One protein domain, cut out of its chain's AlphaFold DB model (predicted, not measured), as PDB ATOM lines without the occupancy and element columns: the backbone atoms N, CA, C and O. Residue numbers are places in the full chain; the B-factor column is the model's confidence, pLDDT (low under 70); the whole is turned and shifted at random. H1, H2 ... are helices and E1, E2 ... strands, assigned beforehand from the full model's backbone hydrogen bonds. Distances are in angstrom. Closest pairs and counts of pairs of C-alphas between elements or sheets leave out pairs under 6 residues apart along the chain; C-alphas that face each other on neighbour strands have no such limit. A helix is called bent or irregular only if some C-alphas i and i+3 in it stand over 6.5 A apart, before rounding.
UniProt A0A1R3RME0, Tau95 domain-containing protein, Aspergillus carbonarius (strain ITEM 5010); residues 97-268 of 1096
ATOM      1  N   VAL A  97     145.998 203.682 105.155       85.06
ATOM      2  CA  VAL A  97     145.891 205.126 104.861       85.06
ATOM      3  C   VAL A  97     146.685 205.522 103.608       85.06
ATOM      4  O   VAL A  97     147.590 204.804 103.183       85.06
ATOM      5  N   LYS A  98     146.356 206.664 102.988       83.62
ATOM      6  CA  LYS A  98     147.150 207.229 101.880       83.62
ATOM      7  C   LYS A  98     148.402 207.912 102.444       83.62
ATOM      8  O   LYS A  98     148.352 208.505 103.517       83.62
ATOM      9  N   ALA A  99     149.520 207.872 101.720       79.19
ATOM     10  CA  ALA A  99     150.787 208.450 102.183       79.19
ATOM     11  C   ALA A  99     150.698 209.956 102.491       79.19
ATOM     12  O   ALA A  99     151.388 210.436 103.384       79.19
ATOM     13  N   ASN A 100     149.828 210.688 101.789       77.19
ATOM     14  CA  ASN A 100     149.607 212.125 101.953       77.19
ATOM     15  C   ASN A 100     148.554 212.500 103.022       77.19
ATOM     16  O   ASN A 100     148.242 213.682 103.166       77.19
ATOM     17  N   THR A 101     147.995 211.544 103.774       80.75
ATOM     18  CA  THR A 101     147.111 211.845 104.917       80.75
ATOM     19  C   THR A 101     147.886 212.631 105.979       80.75
ATOM     20  O   THR A 101     149.013 212.262 106.287       80.75
ATOM     21  N   LYS A 102     147.325 213.706 106.555       76.62
ATOM     22  CA  LYS A 102     148.073 214.564 107.502       76.62
ATOM     23  C   LYS A 102     148.636 213.772 108.692       76.62
ATOM     24  O   LYS A 102     149.849 213.753 108.877       76.62
ATOM     25  N   ASN A 103     147.774 213.052 109.409       80.50
ATOM     26  CA  ASN A 103     148.133 212.273 110.599       80.50
ATOM     27  C   ASN A 103     148.159 210.766 110.280       80.50
ATOM     28  O   ASN A 103     147.456 210.316 109.371       80.50
ATOM     29  N   VAL A 104     148.929 209.988 111.046       86.06
ATOM     30  CA  VAL A 104     148.980 208.514 110.955       86.06
ATOM     31  C   VAL A 104     148.218 207.847 112.114       86.06
ATOM     32  O   VAL A 104     148.026 208.493 113.145       86.06
ATOM     33  N   PRO A 105     147.776 206.580 111.983       86.25
ATOM     34  CA  PRO A 105     147.094 205.858 113.061       86.25
ATOM     35  C   PRO A 105     147.988 205.577 114.279       86.25
ATOM     36  O   PRO A 105     149.151 205.188 114.143       86.25
ATOM     37  N   ASP A 106     147.405 205.691 115.471       82.94
ATOM     38  CA  ASP A 106     148.040 205.435 116.771       82.94
ATOM     39  C   ASP A 106     147.354 204.289 117.550       82.94
ATOM     40  O   ASP A 106     146.403 203.668 117.074       82.94
ATOM     41  N   GLU A 107     147.847 203.987 118.755       73.62
ATOM     42  CA  GLU A 107     147.344 202.886 119.592       73.62
ATOM     43  C   GLU A 107     145.892 203.097 120.084       73.62
ATOM     44  O   GLU A 107     145.236 202.124 120.457       73.62
ATOM     45  N   SER A 108     145.327 204.316 120.035       68.75
ATOM     46  CA  SER A 108     143.898 204.514 120.346       68.75
ATOM     47  C   SER A 108     143.002 203.903 119.260       68.75
ATOM     48  O   SER A 108     142.004 203.245 119.554       68.75
ATOM     49  N   HIS A 109     143.433 203.991 117.996       67.38
ATOM     50  CA  HIS A 109     142.715 203.437 116.848       67.38
ATOM     51  C   HIS A 109     142.688 201.898 116.851       67.38
ATOM     52  O   HIS A 109     141.770 201.292 116.291       67.38
ATOM     53  N   ARG A 110     143.681 201.263 117.486       63.69
ATOM     54  CA  ARG A 110     143.740 199.813 117.727       63.69
ATOM     55  C   ARG A 110     142.672 199.366 118.729       63.69
ATOM     56  O   ARG A 110     142.025 198.344 118.501       63.69
ATOM     57  N   ALA A 111     142.479 200.124 119.810       56.59
ATOM     58  CA  ALA A 111     141.490 199.813 120.840       56.59
ATOM     59  C   ALA A 111     140.056 199.886 120.285       56.59
ATOM     60  O   ALA A 111     139.339 198.885 120.330       56.59
ATOM     61  N   ASP A 112     139.684 201.021 119.683       56.69
ATOM     62  CA  ASP A 112     138.315 201.293 119.214       56.69
ATOM     63  C   ASP A 112     137.829 200.353 118.100       56.69
ATOM     64  O   ASP A 112     136.638 200.051 118.022       56.69
ATOM     65  N   LYS A 113     138.720 199.911 117.199       56.25
ATOM     66  CA  LYS A 113     138.310 199.237 115.948       56.25
ATOM     67  C   LYS A 113     138.578 197.738 115.876       56.25
ATOM     68  O   LYS A 113     138.112 197.109 114.928       56.25
ATOM     69  N   MET A 114     139.325 197.159 116.819       59.50
ATOM     70  CA  MET A 114     139.717 195.738 116.748       59.50
ATOM     71  C   MET A 114     139.526 194.961 118.053       59.50
ATOM     72  O   MET A 114     139.348 193.743 118.007       59.50
ATOM     73  N   GLY A 115     139.539 195.629 119.211       62.19
ATOM     74  CA  GLY A 115     139.490 194.955 120.508       62.19
ATOM     75  C   GLY A 115     140.688 194.022 120.739       62.19
ATOM     76  O   GLY A 115     141.791 194.257 120.242       62.19
ATOM     77  N   SER A 116     140.486 192.952 121.512       62.56
ATOM     78  CA  SER A 116     141.508 191.931 121.779       62.56
ATOM     79  C   SER A 116     141.268 190.650 120.956       62.56
ATOM     80  O   SER A 116     140.117 190.220 120.814       62.56
ATOM     81  N   PRO A 117     142.318 189.986 120.422       65.19
ATOM     82  CA  PRO A 117     142.135 188.759 119.649       65.19
ATOM     83  C   PRO A 117     141.509 187.656 120.511       65.19
ATOM     84  O   PRO A 117     141.980 187.376 121.616       65.19
ATOM     85  N   ARG A 118     140.445 187.004 120.020       64.94
ATOM     86  CA  ARG A 118     139.701 185.982 120.786       64.94
ATOM     87  C   ARG A 118     140.447 184.646 120.891       64.94
ATOM     88  O   ARG A 118     140.440 184.031 121.958       64.94
ATOM     89  N   ASN A 119     141.130 184.227 119.825       76.69
ATOM     90  CA  ASN A 119     141.946 183.009 119.788       76.69
ATOM     91  C   ASN A 119     143.259 183.195 120.582       76.69
ATOM     92  O   ASN A 119     143.917 184.229 120.464       76.69
ATOM     93  N   LYS A 120     143.651 182.190 121.378       81.25
ATOM     94  CA  LYS A 120     144.910 182.188 122.143       81.25
ATOM     95  C   LYS A 120     146.140 182.219 121.220       81.25
ATOM     96  O   LYS A 120     147.015 183.046 121.452       81.25
ATOM     97  N   SER A 121     146.147 181.418 120.148       81.50
ATOM     98  CA  SER A 121     147.252 181.365 119.171       81.50
ATOM     99  C   SER A 121     147.512 182.738 118.536       81.50
ATOM    100  O   SER A 121     148.634 183.240 118.545       81.50
ATOM    101  N   VAL A 122     146.449 183.419 118.092       82.19
ATOM    102  CA  VAL A 122     146.533 184.765 117.497       82.19
ATOM    103  C   VAL A 122     147.010 185.816 118.508       82.19
ATOM    104  O   VAL A 122     147.771 186.702 118.131       82.19
ATOM    105  N   ARG A 123     146.640 185.725 119.799       82.38
ATOM    106  CA  ARG A 123     147.190 186.625 120.841       82.38
ATOM    107  C   ARG A 123     148.692 186.435 121.034       82.38
ATOM    108  O   ARG A 123     149.419 187.419 121.130       82.38
ATOM    109  N   GLU A 124     149.150 185.189 121.092       83.38
ATOM    110  CA  GLU A 124     150.568 184.855 121.262       83.38
ATOM    111  C   GLU A 124     151.374 185.283 120.025       83.38
ATOM    112  O   GLU A 124     152.395 185.957 120.157       83.38
ATOM    113  N   THR A 125     150.835 185.036 118.829       85.50
ATOM    114  CA  THR A 125     151.400 185.494 117.550       85.50
ATOM    115  C   THR A 125     151.471 187.025 117.469       85.50
ATOM    116  O   THR A 125     152.512 187.577 117.119       85.50
ATOM    117  N   ALA A 126     150.410 187.745 117.853       86.44
ATOM    118  CA  ALA A 126     150.397 189.213 117.868       86.44
ATOM    119  C   ALA A 126     151.410 189.804 118.862       86.44
ATOM    120  O   ALA A 126     152.030 190.825 118.569       86.44
ATOM    121  N   CYS A 127     151.628 189.144 120.003       85.12
ATOM    122  CA  CYS A 127     152.668 189.522 120.958       85.12
ATOM    123  C   CYS A 127     154.074 189.383 120.343       85.12
ATOM    124  O   CYS A 127     154.878 190.309 120.441       85.12
ATOM    125  N   GLN A 128     154.351 188.279 119.637       85.50
ATOM    126  CA  GLN A 128     155.629 188.074 118.937       85.50
ATOM    127  C   GLN A 128     155.849 189.090 117.806       85.50
ATOM    128  O   GLN A 128     156.932 189.667 117.697       85.50
ATOM    129  N   ILE A 129     154.817 189.384 117.005       88.56
ATOM    130  CA  ILE A 129     154.899 190.433 115.974       88.56
ATOM    131  C   ILE A 129     155.170 191.798 116.623       88.56
ATOM    132  O   ILE A 129     155.997 192.546 116.114       88.56
ATOM    133  N   GLN A 130     154.549 192.129 117.758       88.19
ATOM    134  CA  GLN A 130     154.798 193.403 118.447       88.19
ATOM    135  C   GLN A 130     156.235 193.507 118.981       88.19
ATOM    136  O   GLN A 130     156.887 194.516 118.724       88.19
ATOM    137  N   GLN A 131     156.781 192.445 119.581       87.25
ATOM    138  CA  GLN A 131     158.188 192.399 120.012       87.25
ATOM    139  C   GLN A 131     159.181 192.498 118.836       87.25
ATOM    140  O   GLN A 131     160.250 193.102 118.968       87.25
ATOM    141  N   LEU A 132     158.836 191.946 117.667       87.81
ATOM    142  CA  LEU A 132     159.601 192.144 116.433       87.81
ATOM    143  C   LEU A 132     159.514 193.604 115.955       87.81
ATOM    144  O   LEU A 132     160.535 194.192 115.601       87.81
ATOM    145  N   MET A 133     158.322 194.206 115.991       87.44
ATOM    146  CA  MET A 133     158.086 195.597 115.588       87.44
ATOM    147  C   MET A 133     158.719 196.618 116.551       87.44
ATOM    148  O   MET A 133     159.071 197.710 116.118       87.44
ATOM    149  N   ASP A 134     158.956 196.274 117.819       87.06
ATOM    150  CA  ASP A 134     159.745 197.104 118.746       87.06
ATOM    151  C   ASP A 134     161.218 197.219 118.319       87.06
ATOM    152  O   ASP A 134     161.841 198.264 118.496       87.06
ATOM    153  N   ARG A 135     161.775 196.159 117.716       87.31
ATOM    154  CA  ARG A 135     163.150 196.135 117.178       87.31
ATOM    155  C   ARG A 135     163.225 196.610 115.726       87.31
ATOM    156  O   ARG A 135     164.265 197.092 115.282       87.31
ATOM    157  N   ARG A 136     162.138 196.443 114.972       89.12
ATOM    158  CA  ARG A 136     162.018 196.790 113.556       89.12
ATOM    159  C   ARG A 136     160.641 197.419 113.290       89.12
ATOM    160  O   ARG A 136     159.751 196.724 112.807       89.12
ATOM    161  N   PRO A 137     160.455 198.731 113.523       90.19
ATOM    162  CA  PRO A 137     159.137 199.385 113.487       90.19
ATOM    163  C   PRO A 137     158.457 199.421 112.113       90.19
ATOM    164  O   PRO A 137     157.312 199.864 112.015       90.19
ATOM    165  N   ILE A 138     159.150 198.972 111.058       92.06
ATOM    166  CA  ILE A 138     158.634 198.863 109.694       92.06
ATOM    167  C   ILE A 138     159.136 197.558 109.052       92.06
ATOM    168  O   ILE A 138     160.339 197.359 108.835       92.06
ATOM    169  N   ALA A 139     158.206 196.668 108.709       88.56
ATOM    170  CA  ALA A 139     158.506 195.363 108.125       88.56
ATOM    171  C   ALA A 139     157.454 194.955 107.082       88.56
ATOM    172  O   ALA A 139     156.261 195.190 107.249       88.56
ATOM    173  N   THR A 140     157.877 194.320 105.989       88.75
ATOM    174  CA  THR A 140     156.943 193.663 105.060       88.75
ATOM    175  C   THR A 140     156.526 192.304 105.621       88.75
ATOM    176  O   THR A 140     157.271 191.697 106.391       88.75
ATOM    177  N   PHE A 141     155.361 191.790 105.208       83.75
ATOM    178  CA  PHE A 141     154.847 190.498 105.691       83.75
ATOM    179  C   PHE A 141     155.880 189.363 105.596       83.75
ATOM    180  O   PHE A 141     156.068 188.637 106.563       83.75
ATOM    181  N   ARG A 142     156.622 189.277 104.481       81.44
ATOM    182  CA  ARG A 142     157.676 188.268 104.281       81.44
ATOM    183  C   ARG A 142     158.801 188.349 105.321       81.44
ATOM    184  O   ARG A 142     159.306 187.315 105.725       81.44
ATOM    185  N   VAL A 143     159.183 189.550 105.768       84.88
ATOM    186  CA  VAL A 143     160.196 189.713 106.830       84.88
ATOM    187  C   VAL A 143     159.642 189.256 108.182       84.88
ATOM    188  O   VAL A 143     160.378 188.684 108.972       84.88
ATOM    189  N   ILE A 144     158.352 189.471 108.443       84.75
ATOM    190  CA  ILE A 144     157.695 189.000 109.672       84.75
ATOM    191  C   ILE A 144     157.574 187.465 109.667       84.75
ATOM    192  O   ILE A 144     157.870 186.823 110.667       84.75
ATOM    193  N   GLU A 145     157.186 186.875 108.534       83.06
ATOM    194  CA  GLU A 145     157.028 185.425 108.350       83.06
ATOM    195  C   GLU A 145     158.370 184.668 108.436       83.06
ATOM    196  O   GLU A 145     158.464 183.660 109.134       83.06
ATOM    197  N   ASP A 146     159.428 185.195 107.805       82.44
ATOM    198  CA  ASP A 146     160.792 184.643 107.844       82.44
ATOM    199  C   ASP A 146     161.403 184.670 109.257       82.44
ATOM    200  O   ASP A 146     161.881 183.650 109.757       82.44
ATOM    201  N   GLN A 147     161.319 185.812 109.947       80.69
ATOM    202  CA  GLN A 147     161.905 185.986 111.283       80.69
ATOM    203  C   GLN A 147     161.185 185.184 112.382       80.69
ATOM    204  O   GLN A 147     161.748 184.993 113.457       80.69
ATOM    205  N   LEU A 148     159.967 184.692 112.121       80.00
ATOM    206  CA  LEU A 148     159.193 183.834 113.030       80.00
ATOM    207  C   LEU A 148     159.263 182.333 112.660       80.00
ATOM    208  O   LEU A 148     158.573 181.514 113.271       80.00
ATOM    209  N   GLN A 149     160.110 181.973 111.684       61.84
ATOM    210  CA  GLN A 149     160.603 180.618 111.378       61.84
ATOM    211  C   GLN A 149     159.571 179.480 111.508       61.84
ATOM    212  O   GLN A 149     159.813 178.468 112.163       61.84
ATOM    213  N   SER A 150     158.414 179.629 110.852       58.22
ATOM    214  CA  SER A 150     157.371 178.592 110.746       58.22
ATOM    215  C   SER A 150     156.783 178.073 112.078       58.22
ATOM    216  O   SER A 150     156.102 177.047 112.077       58.22
ATOM    217  N   GLN A 151     156.997 178.762 113.208       61.03
ATOM    218  CA  GLN A 151     156.465 178.340 114.518       61.03
ATOM    219  C   GLN A 151     154.947 178.547 114.650       61.03
ATOM    220  O   GLN A 151     154.288 177.858 115.426       61.03
ATOM    221  N   TYR A 152     154.395 179.489 113.884       67.31
ATOM    222  CA  TYR A 152     152.982 179.863 113.880       67.31
ATOM    223  C   TYR A 152     152.372 179.621 112.503       67.31
ATOM    224  O   TYR A 152     153.067 179.697 111.487       67.31
ATOM    225  N   SER A 153     151.065 179.358 112.442       73.56
ATOM    226  CA  SER A 153     150.415 179.176 111.148       73.56
ATOM    227  C   SER A 153     150.379 180.496 110.369       73.56
ATOM    228  O   SER A 153     150.129 181.569 110.926       73.56
ATOM    229  N   THR A 154     150.536 180.423 109.046       77.06
ATOM    230  CA  THR A 154     150.380 181.577 108.143       77.06
ATOM    231  C   THR A 154     149.001 182.250 108.280       77.06
ATOM    232  O   THR A 154     148.858 183.419 107.929       77.06
ATOM    233  N   ARG A 155     147.992 181.558 108.838       78.88
ATOM    234  CA  ARG A 155     146.691 182.144 109.199       78.88
ATOM    235  C   ARG A 155     146.764 182.964 110.488       78.88
ATOM    236  O   ARG A 155     146.344 184.114 110.469       78.88
ATOM    237  N   ASP A 156     147.323 182.415 111.569       81.88
ATOM    238  CA  ASP A 156     147.465 183.141 112.841       81.88
ATOM    239  C   ASP A 156     148.315 184.407 112.662       81.88
ATOM    240  O   ASP A 156     147.968 185.459 113.193       81.88
ATOM    241  N   LEU A 157     149.373 184.335 111.840       82.19
ATOM    242  CA  LEU A 157     150.162 185.502 111.432       82.19
ATOM    243  C   LEU A 157     149.279 186.572 110.772       82.19
ATOM    244  O   LEU A 157     149.319 187.729 111.179       82.19
ATOM    245  N   GLN A 158     148.456 186.197 109.789       82.12
ATOM    246  CA  GLN A 158     147.574 187.123 109.062       82.12
ATOM    247  C   GLN A 158     146.480 187.736 109.941       82.12
ATOM    248  O   GLN A 158     146.207 188.930 109.817       82.12
ATOM    249  N   GLU A 159     145.886 186.946 110.837       84.00
ATOM    250  CA  GLU A 159     144.909 187.417 111.823       84.00
ATOM    251  C   GLU A 159     145.559 188.319 112.888       84.00
ATOM    252  O   GLU A 159     144.893 189.200 113.428       84.00
ATOM    253  N   ALA A 160     146.860 188.165 113.159       85.88
ATOM    254  CA  ALA A 160     147.598 188.971 114.127       85.88
ATOM    255  C   ALA A 160     148.060 190.347 113.599       85.88
ATOM    256  O   ALA A 160     148.066 191.306 114.375       85.88
ATOM    257  N   LEU A 161     148.415 190.487 112.309       88.12
ATOM    258  CA  LEU A 161     148.939 191.750 111.739       88.12
ATOM    259  C   LEU A 161     148.115 193.011 112.084       88.12
ATOM    260  O   LEU A 161     148.739 194.012 112.440       88.12
ATOM    261  N   PRO A 162     146.763 193.025 111.988       87.88
ATOM    262  CA  PRO A 162     145.970 194.238 112.206       87.88
ATOM    263  C   PRO A 162     146.152 194.824 113.610       87.88
ATOM    264  O   PRO A 162     146.226 196.038 113.771       87.88
ATOM    265  N   PHE A 163     146.315 193.961 114.616       84.94
ATOM    266  CA  PHE A 163     146.520 194.350 116.012       84.94
ATOM    267  C   PHE A 163     147.919 194.929 116.290       84.94
ATOM    268  O   PHE A 163     148.179 195.343 117.416       84.94
ATOM    269  N   CYS A 164     148.827 194.915 115.307       86.94
ATOM    270  CA  CYS A 164     150.248 195.230 115.480       86.94
ATOM    271  C   CYS A 164     150.707 196.497 114.732       86.94
ATOM    272  O   CYS A 164     151.836 196.944 114.939       86.94
ATOM    273  N   GLY A 165     149.877 197.068 113.855       88.81
ATOM    274  CA  GLY A 165     150.239 198.260 113.093       88.81
ATOM    275  C   GLY A 165     149.252 198.639 111.989       88.81
ATOM    276  O   GLY A 165     148.194 198.032 111.826       88.81
ATOM    277  N   TYR A 166     149.636 199.639 111.198       90.56
ATOM    278  CA  TYR A 166     148.908 200.133 110.027       90.56
ATOM    279  C   TYR A 166     149.746 199.972 108.745       90.56
ATOM    280  O   TYR A 166     150.915 199.589 108.798       90.56
ATOM    281  N   MET A 167     149.162 200.258 107.578       91.44
ATOM    282  CA  MET A 167     149.869 200.232 106.287       91.44
ATOM    283  C   MET A 167     149.582 201.480 105.439       91.44
ATOM    284  O   MET A 167     148.493 202.055 105.504       91.44
ATOM    285  N   PHE A 168     150.528 201.865 104.575       87.69
ATOM    286  CA  PHE A 168     150.266 202.837 103.506       87.69
ATOM    287  C   PHE A 168     149.775 202.154 102.221       87.69
ATOM    288  O   PHE A 168     150.327 201.136 101.790       87.69
ATOM    289  N   SER A 169     148.767 202.743 101.569       79.56
ATOM    290  CA  SER A 169     148.238 202.270 100.279       79.56
ATOM    291  C   SER A 169     149.126 202.640  99.083       79.56
ATOM    292  O   SER A 169     149.157 201.923  98.083       79.56
ATOM    293  N   ASN A 170     149.859 203.751  99.179       76.12
ATOM    294  CA  ASN A 170     150.741 204.289  98.144       76.12
ATOM    295  C   ASN A 170     152.012 204.911  98.764       76.12
ATOM    296  O   ASN A 170     152.243 204.808  99.966       76.12
ATOM    297  N   GLY A 171     152.872 205.517  97.940       79.81
ATOM    298  CA  GLY A 171     154.115 206.147  98.401       79.81
ATOM    299  C   GLY A 171     155.256 205.169  98.751       79.81
ATOM    300  O   GLY A 171     155.194 203.989  98.392       79.81
ATOM    301  N   PRO A 172     156.325 205.650  99.419       81.44
ATOM    302  CA  PRO A 172     157.594 204.915  99.532       81.44
ATOM    303  C   PRO A 172     157.586 203.702 100.478       81.44
ATOM    304  O   PRO A 172     158.390 202.793 100.287       81.44
ATOM    305  N   TRP A 173     156.685 203.646 101.467       87.62
ATOM    306  CA  TRP A 173     156.563 202.542 102.445       87.62
ATOM    307  C   TRP A 173     155.293 201.694 102.242       87.62
ATOM    308  O   TRP A 173     154.827 201.015 103.157       87.62
ATOM    309  N   LYS A 174     154.701 201.744 101.043       82.62
ATOM    310  CA  LYS A 174     153.524 200.939 100.689       82.62
ATOM    311  C   LYS A 174     153.785 199.442 100.901       82.62
ATOM    312  O   LYS A 174     154.871 198.948 100.624       82.62
ATOM    313  N   GLN A 175     152.769 198.692 101.320       79.00
ATOM    314  CA  GLN A 175     152.870 197.236 101.549       79.00
ATOM    315  C   GLN A 175     153.861 196.797 102.661       79.00
ATOM    316  O   GLN A 175     154.043 195.594 102.861       79.00
ATOM    317  N   ALA A 176     154.430 197.725 103.441       87.75
ATOM    318  CA  ALA A 176     155.007 197.431 104.754       87.75
ATOM    319  C   ALA A 176     153.970 197.660 105.867       87.75
ATOM    320  O   ALA A 176     153.153 198.578 105.779       87.75
ATOM    321  N   LEU A 177     154.015 196.823 106.906       90.88
ATOM    322  CA  LEU A 177     153.390 197.089 108.198       90.88
ATOM    323  C   LEU A 177     154.259 198.109 108.940       90.88
ATOM    324  O   LEU A 177     155.485 197.986 108.950       90.88
ATOM    325  N   ILE A 178     153.620 199.098 109.555       91.88
ATOM    326  CA  ILE A 178     154.245 200.166 110.335       91.88
ATOM    327  C   ILE A 178     153.607 200.151 111.723       91.88
ATOM    328  O   ILE A 178     152.381 200.105 111.833       91.88
ATOM    329  N   LYS A 179     154.418 200.174 112.786       93.06
ATOM    330  CA  LYS A 179     153.907 200.191 114.165       93.06
ATOM    331  C   LYS A 179     153.014 201.423 114.392       93.06
ATOM    332  O   LYS A 179     153.320 202.513 113.907       93.06
ATOM    333  N   PHE A 180     151.920 201.262 115.137       88.88
ATOM    334  CA  PHE A 180     151.045 202.378 115.504       88.88
ATOM    335  C   PHE A 180     151.828 203.519 116.176       88.88
ATOM    336  O   PHE A 180     152.740 203.287 116.967       88.88
ATOM    337  N   GLY A 181     151.497 204.762 115.818       85.69
ATOM    338  CA  GLY A 181     152.181 205.968 116.296       85.69
ATOM    339  C   GLY A 181     153.541 206.260 115.642       85.69
ATOM    340  O   GLY A 181     154.081 207.343 115.854       85.69
ATOM    341  N   VAL A 182     154.093 205.357 114.821       89.69
ATOM    342  CA  VAL A 182     155.325 205.615 114.055       89.69
ATOM    343  C   VAL A 182     154.972 206.216 112.697       89.69
ATOM    344  O   VAL A 182     154.284 205.585 111.896       89.69
ATOM    345  N   ASP A 183     155.480 207.413 112.402       89.38
ATOM    346  CA  ASP A 183     155.380 208.030 111.076       89.38
ATOM    347  C   ASP A 183     156.745 208.024 110.359       89.38
ATOM    348  O   ASP A 183     157.643 208.788 110.737       89.38
ATOM    349  N   PRO A 184     156.932 207.213 109.298       87.38
ATOM    350  CA  PRO A 184     158.197 207.159 108.571       87.38
ATOM    351  C   PRO A 184     158.538 208.434 107.799       87.38
ATOM    352  O   PRO A 184     159.651 208.560 107.300       87.38
ATOM    353  N   ARG A 185     157.597 209.372 107.662       84.94
ATOM    354  CA  ARG A 185     157.782 210.615 106.902       84.94
ATOM    355  C   ARG A 185     158.538 211.685 107.691       84.94
ATOM    356  O   ARG A 185     159.008 212.640 107.085       84.94
ATOM    357  N   ILE A 186     158.631 211.531 109.017       83.19
ATOM    358  CA  ILE A 186     159.169 212.548 109.936       83.19
ATOM    359  C   ILE A 186     160.681 212.386 110.164       83.19
ATOM    360  O   ILE A 186     161.381 213.389 110.268       83.19
ATOM    361  N   ASN A 187     161.206 211.153 110.211       80.50
ATOM    362  CA  ASN A 187     162.647 210.896 110.346       80.50
ATOM    363  C   ASN A 187     163.211 210.195 109.096       80.50
ATOM    364  O   ASN A 187     162.729 209.136 108.686       80.50
ATOM    365  N   SER A 188     164.288 210.754 108.539       79.94
ATOM    366  CA  SER A 188     165.036 210.197 107.414       79.94
ATOM    367  C   SER A 188     165.700 208.848 107.714       79.94
ATOM    368  O   SER A 188     166.052 208.141 106.772       79.94
ATOM    369  N   ASP A 189     165.834 208.409 108.967       80.50
ATOM    370  CA  ASP A 189     166.299 207.048 109.298       80.50
ATOM    371  C   ASP A 189     165.339 205.949 108.842       80.50
ATOM    372  O   ASP A 189     165.772 204.853 108.480       80.50
ATOM    373  N   PHE A 190     164.048 206.256 108.703       83.81
ATOM    374  CA  PHE A 190     163.099 205.302 108.137       83.81
ATOM    375  C   PHE A 190     163.310 205.051 106.626       83.81
ATOM    376  O   PHE A 190     162.673 204.152 106.064       83.81
ATOM    377  N   ARG A 191     164.258 205.750 105.969       80.75
ATOM    378  CA  ARG A 191     164.696 205.489 104.579       80.75
ATOM    379  C   ARG A 191     165.114 204.038 104.341       80.75
ATOM    380  O   ARG A 191     164.805 203.486 103.290       80.75
ATOM    381  N   PHE A 192     165.749 203.396 105.326       79.12
ATOM    382  CA  PHE A 192     166.217 202.006 105.220       79.12
ATOM    383  C   PHE A 192     165.079 200.977 105.146       79.12
ATOM    384  O   PHE A 192     165.302 199.835 104.750       79.12
ATOM    385  N   TYR A 193     163.850 201.379 105.483       82.06
ATOM    386  CA  TYR A 193     162.653 200.549 105.361       82.06
ATOM    387  C   TYR A 193     161.784 200.915 104.145       82.06
ATOM    388  O   TYR A 193     160.673 200.400 104.015       82.06
ATOM    389  N   GLN A 194     162.259 201.795 103.252       84.38
ATOM    390  CA  GLN A 194     161.551 202.094 102.006       84.38
ATOM    391  C   GLN A 194     161.402 200.843 101.131       84.38
ATOM    392  O   GLN A 194     162.314 200.036 100.963       84.38
ATOM    393  N   THR A 195     160.226 200.709 100.530       78.94
ATOM    394  CA  THR A 195     159.809 199.534  99.764       78.94
ATOM    395  C   THR A 195     160.045 199.731  98.266       78.94
ATOM    396  O   THR A 195     159.431 200.582  97.621       78.94
ATOM    397  N   ILE A 196     160.916 198.909  97.674       74.06
ATOM    398  CA  ILE A 196     161.124 198.874  96.220       74.06
ATOM    399  C   ILE A 196     160.392 197.657  95.647       74.06
ATOM    400  O   ILE A 196     160.903 196.540  95.632       74.06
ATOM    401  N   THR A 197     159.158 197.868  95.180       66.88
ATOM    402  CA  THR A 197     158.342 196.809  94.568       66.88
ATOM    403  C   THR A 197     158.823 196.495  93.149       66.88
ATOM    404  O   THR A 197     158.567 197.264  92.219       66.88
ATOM    405  N   PHE A 198     159.454 195.340  92.952       63.88
ATOM    406  CA  PHE A 198     159.731 194.799  91.620       63.88
ATOM    407  C   PHE A 198     158.591 193.871  91.170       63.88
ATOM    408  O   PHE A 198     158.120 193.034  91.935       63.88
ATOM    409  N   ARG A 199     158.143 194.002  89.915       58.22
ATOM    410  CA  ARG A 199     157.140 193.113  89.301       58.22
ATOM    411  C   ARG A 199     157.840 191.867  88.743       58.22
ATOM    412  O   ARG A 199     158.394 191.926  87.648       58.22
ATOM    413  N   MET A 200     157.843 190.769  89.506       48.47
ATOM    414  CA  MET A 200     158.602 189.539  89.215       48.47
ATOM    415  C   MET A 200     157.870 188.277  89.703       48.47
ATOM    416  O   MET A 200     156.892 188.365  90.437       48.47
ATOM    417  N   GLU A 201     158.346 187.099  89.290       41.94
ATOM    418  CA  GLU A 201     157.654 185.807  89.483       41.94
ATOM    419  C   GLU A 201     158.269 184.872  90.534       41.94
ATOM    420  O   GLU A 201     157.772 183.770  90.764       41.94
ATOM    421  N   PHE A 202     159.384 185.301  91.109       42.72
ATOM    422  CA  PHE A 202     160.252 184.597  92.043       42.72
ATOM    423  C   PHE A 202     160.826 185.658  92.984       42.72
ATOM    424  O   PHE A 202     160.881 186.835  92.611       42.72
ATOM    425  N   ASP A 203     161.241 185.256  94.182       45.94
ATOM    426  CA  ASP A 203     161.495 186.205  95.264       45.94
ATOM    427  C   ASP A 203     162.986 186.235  95.663       45.94
ATOM    428  O   ASP A 203     163.446 185.371  96.416       45.94
ATOM    429  N   PRO A 204     163.782 187.165  95.105       42.31
ATOM    430  CA  PRO A 204     165.228 187.209  95.294       42.31
ATOM    431  C   PRO A 204     165.618 187.744  96.676       42.31
ATOM    432  O   PRO A 204     164.854 188.441  97.346       42.31
ATOM    433  N   VAL A 205     166.867 187.482  97.053       41.41
ATOM    434  CA  VAL A 205     167.596 188.253  98.064       41.41
ATOM    435  C   VAL A 205     168.585 189.152  97.320       41.41
ATOM    436  O   VAL A 205     169.191 188.724  96.338       41.41
ATOM    437  N   VAL A 206     168.702 190.412  97.738       44.00
ATOM    438  CA  VAL A 206     169.587 191.416  97.129       44.00
ATOM    439  C   VAL A 206     170.176 192.268  98.241       44.00
ATOM    440  O   VAL A 206     169.450 192.670  99.150       44.00
ATOM    441  N   GLU A 207     171.472 192.545  98.170       40.75
ATOM    442  CA  GLU A 207     172.158 193.336  99.190       40.75
ATOM    443  C   GLU A 207     171.765 194.825  99.141       40.75
ATOM    444  O   GLU A 207     171.484 195.358  98.059       40.75
ATOM    445  N   PRO A 208     171.725 195.510 100.301       43.09
ATOM    446  CA  PRO A 208     171.416 196.930 100.371       43.09
ATOM    447  C   PRO A 208     172.566 197.774  99.808       43.09
ATOM    448  O   PRO A 208     173.738 197.472 100.011       43.09
ATOM    449  N   ALA A 209     172.224 198.881  99.154       47.59
ATOM    450  CA  ALA A 209     173.188 199.895  98.745       47.59
ATOM    451  C   ALA A 209     173.195 201.057  99.748       47.59
ATOM    452  O   ALA A 209     172.134 201.563 100.120       47.59
ATOM    453  N   SER A 210     174.384 201.498 100.154       49.47
ATOM    454  CA  SER A 210     174.590 202.736 100.904       49.47
ATOM    455  C   SER A 210     174.676 203.945  99.965       49.47
ATOM    456  O   SER A 210     175.129 203.843  98.826       49.47
ATOM    457  N   THR A 211     174.221 205.101 100.447       56.22
ATOM    458  CA  THR A 211     174.451 206.414  99.831       56.22
ATOM    459  C   THR A 211     174.163 207.508 100.855       56.22
ATOM    460  O   THR A 211     173.188 207.421 101.607       56.22
ATOM    461  N   ASP A 212     175.015 208.528 100.872       54.75
ATOM    462  CA  ASP A 212     174.971 209.616 101.852       54.75
ATOM    463  C   ASP A 212     174.180 210.833 101.335       54.75
ATOM    464  O   ASP A 212     173.805 211.719 102.103       54.75
ATOM    465  N   GLN A 213     173.868 210.871 100.032       63.50
ATOM    466  CA  GLN A 213     173.081 211.943  99.416       63.50
ATOM    467  C   GLN A 213     171.577 211.690  99.580       63.50
ATOM    468  O   GLN A 213     170.899 211.180  98.686       63.50
ATOM    469  N   ILE A 214     171.053 212.072 100.743       68.00
ATOM    470  CA  ILE A 214     169.626 212.000 101.081       68.00
ATOM    471  C   ILE A 214     168.942 213.374 100.993       68.00
ATOM    472  O   ILE A 214     169.586 214.422 101.054       68.00
ATOM    473  N   ARG A 215     167.618 213.375 100.833       66.25
ATOM    474  CA  ARG A 215     166.773 214.574 100.914       66.25
ATOM    475  C   ARG A 215     166.522 214.935 102.381       66.25
ATOM    476  O   ARG A 215     166.338 214.042 103.205       66.25
ATOM    477  N   SER A 216     166.432 216.228 102.686       60.78
ATOM    478  CA  SER A 216     165.924 216.726 103.973       60.78
ATOM    479  C   SER A 216     164.421 216.471 104.130       60.78
ATOM    480  O   SER A 216     163.970 216.016 105.174       60.78
ATOM    481  N   GLU A 217     163.652 216.715 103.069       64.50
ATOM    482  CA  GLU A 217     162.208 216.480 103.019       64.50
ATOM    483  C   GLU A 217     161.861 215.180 102.280       64.50
ATOM    484  O   GLU A 217     162.531 214.775 101.324       64.50
ATOM    485  N   VAL A 218     160.756 214.542 102.662       72.94
ATOM    486  CA  VAL A 218     160.277 213.314 102.017       72.94
ATOM    487  C   VAL A 218     159.655 213.593 100.639       72.94
ATOM    488  O   VAL A 218     158.871 214.522 100.457       72.94
ATOM    489  N   SER A 219     159.985 212.781  99.633       77.50
ATOM    490  CA  SER A 219     159.271 212.751  98.351       77.50
ATOM    491  C   SER A 219     158.094 211.781  98.435       77.50
ATOM    492  O   SER A 219     158.275 210.600  98.729       77.50
ATOM    493  N   TRP A 220     156.892 212.239  98.074       67.69
ATOM    494  CA  TRP A 220     155.701 211.384  97.972       67.69
ATOM    495  C   TRP A 220     155.852 210.228  96.961       67.69
ATOM    496  O   TRP A 220     155.081 209.270  97.019       67.69
ATOM    497  N   ARG A 221     156.835 210.301  96.046       64.81
ATOM    498  CA  ARG A 221     157.121 209.274  95.027       64.81
ATOM    499  C   ARG A 221     158.333 208.395  95.372       64.81
ATOM    500  O   ARG A 221     158.230 207.176  95.259       64.81
ATOM    501  N   ASP A 222     159.443 208.990  95.819       69.12
ATOM    502  CA  ASP A 222     160.744 208.302  95.978       69.12
ATOM    503  C   ASP A 222     161.322 208.342  97.413       69.12
ATOM    504  O   ASP A 222     162.365 207.745  97.686       69.12
ATOM    505  N   GLY A 223     160.623 208.978  98.361       79.31
ATOM    506  CA  GLY A 223     161.014 209.067  99.771       79.31
ATOM    507  C   GLY A 223     162.208 209.989 100.016       79.31
ATOM    508  O   GLY A 223     162.248 211.100  99.488       79.31
ATOM    509  N   PHE A 224     163.158 209.553 100.838       78.75
ATOM    510  CA  PHE A 224     164.356 210.329 101.183       78.75
ATOM    511  C   PHE A 224     165.511 210.166 100.184       78.75
ATOM    512  O   PHE A 224     166.525 210.844 100.316       78.75
ATOM    513  N   PHE A 225     165.376 209.307  99.171       76.75
ATOM    514  CA  PHE A 225     166.357 209.186  98.091       76.75
ATOM    515  C   PHE A 225     166.007 210.116  96.923       76.75
ATOM    516  O   PHE A 225     164.834 210.382  96.652       76.75
ATOM    517  N   TRP A 226     167.023 210.599  96.206       69.88
ATOM    518  CA  TRP A 226     166.814 211.364  94.976       69.88
ATOM    519  C   TRP A 226     166.370 210.455  93.817       69.88
ATOM    520  O   TRP A 226     166.521 209.231  93.845       69.88
ATOM    521  N   ASN A 227     165.774 211.048  92.782       64.19
ATOM    522  CA  ASN A 227     165.172 210.306  91.674       64.19
ATOM    523  C   ASN A 227     166.206 209.595  90.781       64.19
ATOM    524  O   ASN A 227     165.933 208.490  90.311       64.19
ATOM    525  N   GLY A 228     167.392 210.180  90.586       60.34
ATOM    526  CA  GLY A 228     168.523 209.528  89.923       60.34
ATOM    527  C   GLY A 228     169.046 208.352  90.748       60.34
ATOM    528  O   GLY A 228     169.114 207.239  90.230       60.34
ATOM    529  N   THR A 229     169.277 208.544  92.052       67.19
ATOM    530  CA  THR A 229     169.617 207.469  93.010       67.19
ATOM    531  C   THR A 229     168.651 206.299  92.893       67.19
ATOM    532  O   THR A 229     169.037 205.158  92.642       67.19
ATOM    533  N   MET A 230     167.358 206.592  93.006       66.50
ATOM    534  CA  MET A 230     166.306 205.590  93.008       66.50
ATOM    535  C   MET A 230     166.144 204.911  91.634       66.50
ATOM    536  O   MET A 230     165.791 203.732  91.573       66.50
ATOM    537  N   ALA A 231     166.464 205.593  90.527       62.22
ATOM    538  CA  ALA A 231     166.566 204.978  89.204       62.22
ATOM    539  C   ALA A 231     167.779 204.032  89.093       62.22
ATOM    540  O   ALA A 231     167.610 202.895  88.645       62.22
ATOM    541  N   LYS A 232     168.969 204.452  89.557       64.25
ATOM    542  CA  LYS A 232     170.188 203.620  89.589       64.25
ATOM    543  C   LYS A 232     169.953 202.333  90.382       64.25
ATOM    544  O   LYS A 232     170.189 201.245  89.855       64.25
ATOM    545  N   LEU A 233     169.390 202.442  91.589       66.50
ATOM    546  CA  LEU A 233     169.015 201.297  92.430       66.50
ATOM    547  C   LEU A 233     168.049 200.349  91.707       66.50
ATOM    548  O   LEU A 233     168.345 199.164  91.561       66.50
ATOM    549  N   LYS A 234     166.927 200.867  91.184       67.12
ATOM    550  CA  LYS A 234     165.921 200.058  90.470       67.12
ATOM    551  C   LYS A 234     166.519 199.323  89.257       67.12
ATOM    552  O   LYS A 234     166.150 198.175  89.025       67.12
ATOM    553  N   VAL A 235     167.438 199.930  88.498       61.78
ATOM    554  CA  VAL A 235     168.074 199.283  87.330       61.78
ATOM    555  C   VAL A 235     169.115 198.237  87.742       61.78
ATOM    556  O   VAL A 235     169.060 197.111  87.244       61.78
ATOM    557  N   ILE A 236     170.032 198.568  88.659       66.81
ATOM    558  CA  ILE A 236     171.110 197.658  89.091       66.81
ATOM    559  C   ILE A 236     170.526 196.432  89.798       66.81
ATOM    560  O   ILE A 236     170.874 195.303  89.453       66.81
ATOM    561  N   MET A 237     169.593 196.632  90.738       69.88
ATOM    562  CA  MET A 237     168.917 195.523  91.413       69.88
ATOM    563  C   MET A 237     168.175 194.646  90.400       69.88
ATOM    564  O   MET A 237     168.329 193.430  90.439       69.88
ATOM    565  N   GLN A 238     167.433 195.230  89.450       67.75
ATOM    566  CA  GLN A 238     166.689 194.457  88.452       67.75
ATOM    567  C   GLN A 238     167.595 193.585  87.564       67.75
ATOM    568  O   GLN A 238     167.221 192.446  87.291       67.75
ATOM    569  N   ASP A 239     168.769 194.064  87.136       66.25
ATOM    570  CA  ASP A 239     169.721 193.237  86.372       66.25
ATOM    571  C   ASP A 239     170.354 192.149  87.253       66.25
ATOM    572  O   ASP A 239     170.319 190.981  86.870       66.25
ATOM    573  N   LYS A 240     170.826 192.482  88.467       68.25
ATOM    574  CA  LYS A 240     171.380 191.494  89.416       68.25
ATOM    575  C   LYS A 240     170.390 190.372  89.735       68.25
ATOM    576  O   LYS A 240     170.728 189.200  89.616       68.25
ATOM    577  N   ILE A 241     169.146 190.717  90.065       67.69
ATOM    578  CA  ILE A 241     168.052 189.768  90.329       67.69
ATOM    579  C   ILE A 241     167.837 188.807  89.148       67.69
ATOM    580  O   ILE A 241     167.586 187.615  89.326       67.69
ATOM    581  N   VAL A 242     167.923 189.328  87.927       61.81
ATOM    582  CA  VAL A 242     167.717 188.569  86.691       61.81
ATOM    583  C   VAL A 242     168.926 187.699  86.339       61.81
ATOM    584  O   VAL A 242     168.742 186.596  85.825       61.81
ATOM    585  N   CYS A 243     170.140 188.152  86.645       60.84
ATOM    586  CA  CYS A 243     171.356 187.348  86.569       60.84
ATOM    587  C   CYS A 243     171.318 186.188  87.580       60.84
ATOM    588  O   CYS A 243     171.514 185.044  87.177       60.84
ATOM    589  N   ILE A 244     170.909 186.442  88.831       63.53
ATOM    590  CA  ILE A 244     170.666 185.409  89.856       63.53
ATOM    591  C   ILE A 244     169.614 184.389  89.381       63.53
ATOM    592  O   ILE A 244     169.836 183.185  89.477       63.53
ATOM    593  N   ARG A 245     168.483 184.839  88.811       60.84
ATOM    594  CA  ARG A 245     167.410 183.955  88.299       60.84
ATOM    595  C   ARG A 245     167.883 182.977  87.223       60.84
ATOM    596  O   ARG A 245     167.394 181.847  87.174       60.84
ATOM    597  N   ASP A 246     168.751 183.461  86.338       55.03
ATOM    598  CA  ASP A 246     169.238 182.744  85.158       55.03
ATOM    599  C   ASP A 246     170.610 182.076  85.403       55.03
ATOM    600  O   ASP A 246     171.194 181.552  84.456       55.03
ATOM    601  N   CYS A 247     171.105 182.081  86.650       49.41
ATOM    602  CA  CYS A 247     172.409 181.555  87.073       49.41
ATOM    603  C   CYS A 247     173.587 182.099  86.239       49.41
ATOM    604  O   CYS A 247     174.390 181.340  85.698       49.41
ATOM    605  N   ILE A 248     173.662 183.426  86.108       53.94
ATOM    606  CA  ILE A 248     174.717 184.144  85.382       53.94
ATOM    607  C   ILE A 248     175.495 185.013  86.368       53.94
ATOM    608  O   ILE A 248     174.895 185.850  87.039       53.94
ATOM    609  N   ASP A 249     176.820 184.882  86.390       50.69
ATOM    610  CA  ASP A 249     177.684 185.767  87.176       50.69
ATOM    611  C   ASP A 249     177.585 187.221  86.690       50.69
ATOM    612  O   ASP A 249     177.692 187.511  85.490       50.69
ATOM    613  N   HIS A 250     177.399 188.148  87.633       61.81
ATOM    614  CA  HIS A 250     177.442 189.588  87.391       61.81
ATOM    615  C   HIS A 250     178.746 190.174  87.932       61.81
ATOM    616  O   HIS A 250     179.093 189.979  89.096       61.81
ATOM    617  N   ASP A 251     179.457 190.924  87.094       62.34
ATOM    618  CA  ASP A 251     180.608 191.702  87.546       62.34
ATOM    619  C   ASP A 251     180.105 192.922  88.339       62.34
ATOM    620  O   ASP A 251     179.058 193.490  88.018       62.34
ATOM    621  N   TYR A 252     180.824 193.343  89.377       60.22
ATOM    622  CA  TYR A 252     180.529 194.609  90.052       60.22
ATOM    623  C   TYR A 252     180.975 195.805  89.200       60.22
ATOM    624  O   TYR A 252     180.285 196.828  89.174       60.22
ATOM    625  N   ASP A 253     182.054 195.652  88.428       58.62
ATOM    626  CA  ASP A 253     182.599 196.710  87.579       58.62
ATOM    627  C   ASP A 253     181.754 196.948  86.316       58.62
ATOM    628  O   ASP A 253     181.793 198.051  85.764       58.62
ATOM    629  N   ASP A 254     180.880 195.999  85.930       56.22
ATOM    630  CA  ASP A 254     179.814 196.232  84.938       56.22
ATOM    631  C   ASP A 254     179.005 197.496  85.283       56.22
ATOM    632  O   ASP A 254     178.647 198.266  84.392       56.22
ATOM    633  N   TYR A 255     178.715 197.714  86.570       59.94
ATOM    634  CA  TYR A 255     177.776 198.738  87.030       59.94
ATOM    635  C   TYR A 255     178.417 200.103  87.315       59.94
ATOM    636  O   TYR A 255     177.677 201.065  87.531       59.94
ATOM    637  N   ARG A 256     179.754 200.246  87.267       56.16
ATOM    638  CA  ARG A 256     180.439 201.539  87.499       56.16
ATOM    639  C   ARG A 256     179.925 202.647  86.579       56.16
ATOM    640  O   ARG A 256     179.695 203.765  87.030       56.16
ATOM    641  N   CYS A 257     179.650 202.315  85.318       50.34
ATOM    642  CA  CYS A 257     179.091 203.251  84.345       50.34
ATOM    643  C   CYS A 257     177.666 203.722  84.686       50.34
ATOM    644  O   CYS A 257     177.298 204.824  84.299       50.34
ATOM    645  N   LEU A 258     176.872 202.932  85.424       53.34
ATOM    646  CA  LEU A 258     175.562 203.358  85.926       53.34
ATOM    647  C   LEU A 258     175.700 204.191  87.203       53.34
ATOM    648  O   LEU A 258     174.972 205.164  87.370       53.34
ATOM    649  N   LEU A 259     176.635 203.830  88.090       61.12
ATOM    650  CA  LEU A 259     176.890 204.552  89.342       61.12
ATOM    651  C   LEU A 259     177.357 205.995  89.103       61.12
ATOM    652  O   LEU A 259     176.949 206.874  89.859       61.12
ATOM    653  N   ALA A 260     178.112 206.239  88.025       56.94
ATOM    654  CA  ALA A 260     178.635 207.550  87.626       56.94
ATOM    655  C   ALA A 260     177.578 208.595  87.192       56.94
ATOM    656  O   ALA A 260     177.921 209.762  87.014       56.94
ATOM    657  N   PHE A 261     176.306 208.220  87.013       51.69
ATOM    658  CA  PHE A 261     175.236 209.184  86.714       51.69
ATOM    659  C   PHE A 261     174.824 209.990  87.966       51.69
ATOM    660  O   PHE A 261     174.858 209.446  89.074       51.69
ATOM    661  N   PRO A 262     174.377 211.253  87.820       57.50
ATOM    662  CA  PRO A 262     174.040 212.119  88.951       57.50
ATOM    663  C   PRO A 262     172.870 211.588  89.796       57.50
ATOM    664  O   PRO A 262     171.942 210.952  89.292       57.50
ATOM    665  N   GLU A 263     172.904 211.872  91.102       59.19
ATOM    666  CA  GLU A 263     171.875 211.427  92.057       59.19
ATOM    667  C   GLU A 263     170.538 212.166  91.882       59.19
ATOM    668  O   GLU A 263     169.470 211.562  92.001       59.19
ATOM    669  N   LYS A 264     170.588 213.458  91.541       62.34
ATOM    670  CA  LYS A 264     169.435 214.292  91.174       62.34
ATOM    671  C   LYS A 264     169.335 214.381  89.649       62.34
ATOM    672  O   LYS A 264     170.341 214.598  88.981       62.34
ATOM    673  N   TYR A 265     168.125 214.268  89.105       56.50
ATOM    674  CA  TYR A 265     167.852 214.493  87.682       56.50
ATOM    675  C   TYR A 265     166.647 215.421  87.497       56.50
ATOM    676  O   TYR A 265     165.602 215.200  88.112       56.50
ATOM    677  N   GLU A 266     166.766 216.419  86.625       51.62
ATOM    678  CA  GLU A 266     165.673 217.329  86.269       51.62
ATOM    679  C   GLU A 266     165.210 217.035  84.830       51.62
ATOM    680  O   GLU A 266     166.008 217.146  83.898       51.62
ATOM    681  N   PRO A 267     163.959 216.576  84.628       44.28
ATOM    682  CA  PRO A 267     163.459 216.224  83.304       44.28
ATOM    683  C   PRO A 267     163.031 217.457  82.501       44.28
ATOM    684  O   PRO A 267     162.427 218.385  83.032       44.28
ATOM    685  N   LEU A 268     163.271 217.410  81.188       36.03
ATOM    686  CA  LEU A 268     162.943 218.487  80.244       36.03
ATOM    687  C   LEU A 268     161.430 218.691  80.028       36.03
ATOM    688  O   LEU A 268     161.019 219.733  79.523       36.03
TER     689      LEU A 268
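This is residues 97 to 268 of the 1096 residues of the protein "Tau95 domain-containing protein" of Aspergillus carbonarius (strain ITEM 5010) (UniProt A0A1R3RME0). A small sheet, E1 E3 E2, with H2 and H4 crossing each other near it, H3 close to both and H1 meeting H4 near residue 163, makes one lobe; a helical hairpin, long H6 and short H7, makes the other. Between the lobes, H5 and the strand hairpin E4 E5 form a loose bridge. The 172 printed residues hold, in order, H1 H2 E1 H3 H4 E2 E3 H5 E4 E5 H6 H7, mostly helix, and both sheets are antiparallel. The whole is only just compact, close to loose, with a radius of gyration of the C-alphas of 18.4 A and spans of 56 by 40 by 24 A.

Look first at the sheet: E1 is residues 138 to 140, E3 176 to 178 and E2 166 to 168. The helices before and between these strands are H1, residues 107 to 114, from C-alpha 107 at (147.344, 202.886, 119.592); H2, 120 to 135, 23.5 A long; H3, 141 to 147; and H4, 154 to 164, 15.5 A. Further on are H5, 188 to 193; E4, 214 to 219, 10.7 A; and E5, 223 to 225. H6, 227 to 245, runs 26.7 A from (165.172, 210.306, 91.674); H7, 253 to 259, ends at (176.890, 204.552, 89.342). H4 is only just irregular, C-alphas 159 and 162 being 6.9 A apart; H7 is irregular, with 7.1 A between C-alphas 254 and 257.

In the sheet, N 139 and O 177 of E1 and E3 are 3.0 A apart, and N 166 and O 178 of the hairpin E2 and E3 2.9 A. E1, H3 H4 and E2 make a split strand-helix-strand unit, two strands running the same way with E3 between them; its crossover is right-handed. H2, H3 and H5 only graze this sheet. H2 touches H4 at a steep tilt of 59 degrees, closest at the C-alphas of Ala 126 and Ala 160, 4.7 A. H1 only just touches H4, with 3 pairs of C-alphas within 8 A, closest Arg 110 and Phe 163, 6.4 A. The closest C-alphas of H5 and E5, Arg 191 and Phe 224, are 5.9 A apart. In the hairpin E4 and E5, N 215 and O 224 are 2.8 A apart. With residues 232 to 236 alone, H6 touches H7 in a helical hairpin, opposite ways at a shallow tilt of 25 degrees, closest at the C-alphas of Lys 232 and Leu 258, 6.5 A. H6 is apart from H1, H2, H3 and H4. Every O i to N i+4 pair is within hydrogen-bond range in H1, H3 and H6, against 11 of 12 in H2, 4 of 7 in H4, 0 of 2 in H5 and 1 of 3 in H7; O i to N i+3 gives 3 of 3 in H5 and 3 of 4 in H7.

The two C-alphas farthest apart, Lys 120 and Leu 268, are 58.3 A apart. The printed part has no cut; the one long link, H5 to E4, is residues 194 to 213. Mean pLDDT of the printed part is 71.7, with 82 residues under 70, among them 197 to 217 and 226 to 268.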